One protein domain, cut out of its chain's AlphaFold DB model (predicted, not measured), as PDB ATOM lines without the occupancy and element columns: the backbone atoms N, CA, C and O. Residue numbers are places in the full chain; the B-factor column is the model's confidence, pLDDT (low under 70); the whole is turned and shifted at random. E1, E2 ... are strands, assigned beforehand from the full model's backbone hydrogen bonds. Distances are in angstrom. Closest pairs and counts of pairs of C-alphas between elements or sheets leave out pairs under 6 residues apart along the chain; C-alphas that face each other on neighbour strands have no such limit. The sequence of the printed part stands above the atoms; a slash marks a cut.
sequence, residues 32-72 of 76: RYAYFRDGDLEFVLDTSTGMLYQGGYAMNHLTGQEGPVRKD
ATOM      1  N   ARG A  32       9.860 102.882  -4.808       75.12
ATOM      2  CA  ARG A  32       8.705 102.068  -4.407       75.12
ATOM      3  C   ARG A  32       8.206 102.383  -2.996       75.12
ATOM      4  O   ARG A  32       7.010 102.312  -2.755       75.12
ATOM      5  N   TYR A  33       9.099 102.727  -2.074       80.31
ATOM      6  CA  TYR A  33       8.742 103.040  -0.691       80.31
ATOM      7  C   TYR A  33       8.967 104.524  -0.416       80.31
ATOM      8  O   TYR A  33      10.097 105.005  -0.485       80.31
ATOM      9  N   ALA A  34       7.891 105.239  -0.102       80.62
ATOM     10  CA  ALA A  34       7.927 106.628   0.332       80.62
ATOM     11  C   ALA A  34       7.763 106.691   1.855       80.62
ATOM     12  O   ALA A  34       6.824 106.118   2.408       80.62
ATOM     13  N   TYR A  35       8.688 107.374   2.525       80.62
ATOM     14  CA  TYR A  35       8.665 107.568   3.974       80.62
ATOM     15  C   TYR A  35       8.008 108.904   4.298       80.62
ATOM     16  O   TYR A  35       8.430 109.939   3.780       80.62
ATOM     17  N   PHE A  36       7.008 108.880   5.173       82.81
ATOM     18  CA  PHE A  36       6.324 110.070   5.656       82.81
ATOM     19  C   PHE A  36       6.465 110.162   7.171       82.81
ATOM     20  O   PHE A  36       6.285 109.174   7.889       82.81
ATOM     21  N   ARG A  37       6.789 111.366   7.643       81.62
ATOM     22  CA  ARG A  37       6.840 111.702   9.061       81.62
ATOM     23  C   ARG A  37       6.124 113.026   9.279       81.62
ATOM     24  O   ARG A  37       6.565 114.042   8.749       81.62
ATOM     25  N   ASP A  38       5.044 112.993  10.047       80.00
ATOM     26  CA  ASP A  38       4.279 114.178  10.436       80.00
ATOM     27  C   ASP A  38       4.064 114.167  11.954       80.00
ATOM     28  O   ASP A  38       3.290 113.370  12.489       80.00
ATOM     29  N   GLY A  39       4.832 114.996  12.666       81.81
ATOM     30  CA  GLY A  39       4.882 114.991  14.130       81.81
ATOM     31  C   GLY A  39       5.297 113.626  14.694       81.81
ATOM     32  O   GLY A  39       6.429 113.180  14.475       81.81
ATOM     33  N   ASP A  40       4.364 112.988  15.405       77.00
ATOM     34  CA  ASP A  40       4.519 111.668  16.038       77.00
ATOM     35  C   ASP A  40       4.101 110.497  15.123       77.00
ATOM     36  O   ASP A  40       4.243 109.330  15.495       77.00
ATOM     37  N   LEU A  41       3.568 110.778  13.929       73.88
ATOM     38  CA  LEU A  41       3.142 109.757  12.973       73.88
ATOM     39  C   LEU A  41       4.284 109.424  12.009       73.88
ATOM     40  O   LEU A  41       4.731 110.275  11.241       73.88
ATOM     41  N   GLU A  42       4.711 108.160  12.011       80.06
ATOM     42  CA  GLU A  42       5.672 107.604  11.053       80.06
ATOM     43  C   GLU A  42       5.020 106.462  10.268       80.06
ATOM     44  O   GLU A  42       4.578 105.470  10.853       80.06
ATOM     45  N   PHE A  43       4.963 106.587   8.939       82.56
ATOM     46  CA  PHE A  43       4.435 105.537   8.069       82.56
ATOM     47  C   PHE A  43       5.197 105.434   6.746       82.56
ATOM     48  O   PHE A  43       5.788 106.394   6.246       82.56
ATOM     49  N   VAL A  44       5.179 104.233   6.168       84.19
ATOM     50  CA  VAL A  44       5.794 103.924   4.873       84.19
ATOM     51  C   VAL A  44       4.695 103.612   3.870       84.19
ATOM     52  O   VAL A  44       3.873 102.740   4.120       84.19
ATOM     53  N   LEU A  45       4.686 104.279   2.722       83.25
ATOM     54  CA  LEU A  45       3.787 103.972   1.611       83.25
ATOM     55  C   LEU A  45       4.537 103.174   0.545       83.25
ATOM     56  O   LEU A  45       5.503 103.671  -0.029       83.25
ATOM     57  N   ASP A  46       4.068 101.968   0.231       83.75
ATOM     58  CA  ASP A  46       4.416 101.297  -1.022       83.75
ATOM     59  C   ASP A  46       3.599 101.928  -2.153       83.75
ATOM     60  O   ASP A  46       2.417 101.636  -2.329       83.75
ATOM     61  N   THR A  47       4.234 102.808  -2.923       76.88
ATOM     62  CA  THR A  47       3.620 103.566  -4.023       76.88
ATOM     63  C   THR A  47       3.170 102.671  -5.178       76.88
ATOM     64  O   THR A  47       2.343 103.085  -5.987       76.88
ATOM     65  N   SER A  48       3.665 101.430  -5.246       74.50
ATOM     66  CA  SER A  48       3.295 100.472  -6.291       74.50
ATOM     67  C   SER A  48       2.036  99.668  -5.967       74.50
ATOM     68  O   SER A  48       1.335  99.238  -6.883       74.50
ATOM     69  N   THR A  49       1.752  99.444  -4.681       76.56
ATOM     70  CA  THR A  49       0.606  98.640  -4.219       76.56
ATOM     71  C   THR A  49      -0.441  99.467  -3.491       76.56
ATOM     72  O   THR A  49      -1.579  99.029  -3.341       76.56
ATOM     73  N   GLY A  50      -0.066 100.654  -3.026       76.06
ATOM     74  CA  GLY A  50      -0.897 101.454  -2.157       76.06
ATOM     75  C   GLY A  50      -0.967 100.953  -0.715       76.06
ATOM     76  O   GLY A  50      -1.897 101.296   0.013       76.06
ATOM     77  N   MET A  51      -0.026 100.127  -0.280       81.50
ATOM     78  CA  MET A  51      -0.006  99.672   1.105       81.50
ATOM     79  C   MET A  51       0.707 100.699   1.985       81.50
ATOM     80  O   MET A  51       1.843 101.073   1.706       81.50
ATOM     81  N   LEU A  52       0.047 101.135   3.053       84.00
ATOM     82  CA  LEU A  52       0.610 101.933   4.135       84.00
ATOM     83  C   LEU A  52       1.073 100.994   5.250       84.00
ATOM     84  O   LEU A  52       0.311 100.133   5.675       84.00
ATOM     85  N   TYR A  53       2.298 101.159   5.732       83.50
ATOM     86  CA  TYR A  53       2.873 100.398   6.839       83.50
ATOM     87  C   TYR A  53       3.134 101.335   8.016       83.50
ATOM     88  O   TYR A  53       3.888 102.299   7.877       83.50
ATOM     89  N   GLN A  54       2.545 101.040   9.174       82.25
ATOM     90  CA  GLN A  54       2.686 101.844  10.389       82.25
ATOM     91  C   GLN A  54       2.610 100.949  11.631       82.25
ATOM     92  O   GLN A  54       1.675 100.168  11.781       82.25
ATOM     93  N   GLY A  55       3.600 101.035  12.527       74.12
ATOM     94  CA  GLY A  55       3.537 100.394  13.853       74.12
ATOM     95  C   GLY A  55       3.293  98.875  13.869       74.12
ATOM     96  O   GLY A  55       2.741  98.362  14.836       74.12
ATOM     97  N   GLY A  56       3.662  98.141  12.810       72.25
ATOM     98  CA  GLY A  56       3.397  96.697  12.687       72.25
ATOM     99  C   GLY A  56       2.050  96.330  12.047       72.25
ATOM    100  O   GLY A  56       1.748  95.142  11.913       72.25
ATOM    101  N   TYR A  57       1.289  97.320  11.573       72.25
ATOM    102  CA  TYR A  57       0.058  97.159  10.794       72.25
ATOM    103  C   TYR A  57       0.242  97.629   9.346       72.25
ATOM    104  O   TYR A  57       1.051  98.514   9.060       72.25
ATOM    105  N   ALA A  58      -0.465  96.974   8.426       77.69
ATOM    106  CA  ALA A  58      -0.522  97.317   7.015       77.69
ATOM    107  C   ALA A  58      -1.965  97.676   6.641       77.69
ATOM    108  O   ALA A  58      -2.889  96.922   6.944       77.69
ATOM    109  N   MET A  59      -2.152  98.796   5.952       78.75
ATOM    110  CA  MET A  59      -3.449  99.267   5.476       78.75
ATOM    111  C   MET A  59      -3.401  99.458   3.966       78.75
ATOM    112  O   MET A  59      -2.508 100.121   3.444       78.75
ATOM    113  N   ASN A  60      -4.372  98.909   3.244       76.88
ATOM    114  CA  ASN A  60      -4.555  99.243   1.838       76.88
ATOM    115  C   ASN A  60      -5.276 100.595   1.733       76.88
ATOM    116  O   ASN A  60      -6.457 100.684   2.067       76.88
ATOM    117  N   HIS A  61      -4.599 101.640   1.244       71.50
ATOM    118  CA  HIS A  61      -5.208 102.975   1.149       71.50
ATOM    119  C   HIS A  61      -6.328 103.073   0.095       71.50
ATOM    120  O   HIS A  61      -7.103 104.023   0.131       71.50
ATOM    121  N   LEU A  62      -6.428 102.111  -0.834       70.75
ATOM    122  CA  LEU A  62      -7.464 102.077  -1.874       70.75
ATOM    123  C   LEU A  62      -8.763 101.438  -1.377       70.75
ATOM    124  O   LEU A  62      -9.846 101.849  -1.784       70.75
ATOM    125  N   THR A  63      -8.667 100.409  -0.530       75.50
ATOM    126  CA  THR A  63      -9.831  99.629  -0.068       75.50
ATOM    127  C   THR A  63     -10.170  99.842   1.402       75.50
ATOM    128  O   THR A  63     -11.228  99.399   1.845       75.50
ATOM    129  N   GLY A  64      -9.288 100.482   2.172       74.06
ATOM    130  CA  GLY A  64      -9.446 100.682   3.613       74.06
ATOM    131  C   GLY A  64      -9.284  99.406   4.444       74.06
ATOM    132  O   GLY A  64      -9.559  99.421   5.637       74.06
ATOM    133  N   GLN A  65      -8.867  98.289   3.837       76.88
ATOM    134  CA  GLN A  65      -8.646  97.046   4.572       76.88
ATOM    135  C   GLN A  65      -7.352  97.121   5.382       76.88
ATOM    136  O   GLN A  65      -6.281  97.394   4.835       76.88
ATOM    137  N   GLU A  66      -7.463  96.822   6.672       77.06
ATOM    138  CA  GLU A  66      -6.356  96.780   7.622       77.06
ATOM    139  C   GLU A  66      -6.028  95.337   8.009       77.06
ATOM    140  O   GLU A  66      -6.906  94.483   8.153       77.06
ATOM    141  N   GLY A  67      -4.743  95.058   8.200       75.12
ATOM    142  CA  GLY A  67      -4.277  93.775   8.695       75.12
ATOM    143  C   GLY A  67      -2.912  93.890   9.364       75.12
ATOM    144  O   GLY A  67      -2.212  94.890   9.192       75.12
ATOM    145  N   PRO A  68      -2.495  92.878  10.138       73.19
ATOM    146  CA  PRO A  68      -1.123  92.830  10.622       73.19
ATOM    147  C   PRO A  68      -0.165  92.856   9.425       73.19
ATOM    148  O   PRO A  68      -0.437  92.214   8.403       73.19
ATOM    149  N   VAL A  69       0.973  93.551   9.550       64.25
ATOM    150  CA  VAL A  69       2.067  93.399   8.581       64.25
ATOM    151  C   VAL A  69       2.437  91.924   8.599       64.25
ATOM    152  O   VAL A  69       2.987  91.423   9.584       64.25
ATOM    153  N   ARG A  70       2.094  91.189   7.534       61.81
ATOM    154  CA  ARG A  70       2.575  89.816   7.383       61.81
ATOM    155  C   ARG A  70       4.093  89.887   7.472       61.81
ATOM    156  O   ARG A  70       4.710  90.597   6.685       61.81
ATOM    157  N   LYS A  71       4.680  89.161   8.427       55.53
ATOM    158  CA  LYS A  71       6.132  89.138   8.669       55.53
ATOM    159  C   LYS A  71       6.965  88.627   7.482       55.53
ATOM    160  O   LYS A  71       8.180  88.614   7.595       55.53
ATOM    161  N   ASP A  72       6.344  88.279   6.357       49.16
ATOM    162  CA  ASP A  72       7.031  88.018   5.095       49.16
ATOM    163  C   ASP A  72       6.229  88.576   3.905       49.16
ATOM    164  O   ASP A  72       5.315  87.917   3.403       49.16
TER     165      ASP A  72
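AT A GLANCE: This is residues 32 to 72 of the 76 residues of an uncharacterized protein of Desulfovibrio sp. FSS-1 (UniProt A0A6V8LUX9). A single strongly twisted sheet of five strands makes this domain, a small wall with both faces bare, in which the chain folds back at each turn from E1 at one edge to E5 at the other. The two longest strands, E1 and E2, make one long hairpin, E3 and E4 are shorter, and after the short E5 the last residues, 69 to 72, run on as a tail. The printed part has 41 residues with no named helix and five named strands, E1, E2, E3, E4 and E5 along the chain; the sheet has the same order, is antiparallel throughout, and the class is all strand. The whole is compact, with a radius of gyration of the C-alphas of 9.9 A and spans of 24 by 20 by 19 A.

IN THESE COORDINATES: E1 is residues 33 to 38, 16.4 A from first to last C-alpha, and begins at C-alpha 33 at (8.742, 103.040, -0.691). E2, residues 41 to 46, is also 16.4 A long. E3 is residues 51 to 54, 9.9 A, with C-alpha 51 at (-0.006, 99.672, 1.105). E4, residues 57 to 60, measures 10.3 A. E5, residues 66 to 68, measures 7.2 A and ends at C-alpha 68 at (-1.123, 92.830, 10.622).

HOW THE PARTS SIT: The five strands form a meander, each strand the antiparallel neighbour of the one before. E1 and E2 are a hairpin with 162 degrees between their directions; the C-alphas of Tyr 33 and Asp 46 face each other at 4.7 A, and N 34 and O 45 are within hydrogen-bond range at 2.9 A. E2 and E3, a hairpin at 153 degrees, have N 46 and O 51 within range at 2.8 A. E3 and E4, a hairpin at 154 degrees, have N 52 and O 59 within range at 2.8 A. E4 and E5, a hairpin at 147 degrees, have N 58 and O 67 within range at 2.8 A. From edge to edge the strands' lines turn by 103 degrees. E1 and E5 are the edge strands and are apart; E1 and E4, and E2 and E5, are apart too.

THE WHOLE: The two C-alphas farthest apart are those of Gly 39 and Asp 72, at 28.5 A. The C-alphas of the sheet lie up to 4.8 A off their best plane. The printed part has no cut, and the four links between the strands are tight. The mean pLDDT of the printed part is 76.1, and residues 69 to 72 are under 70.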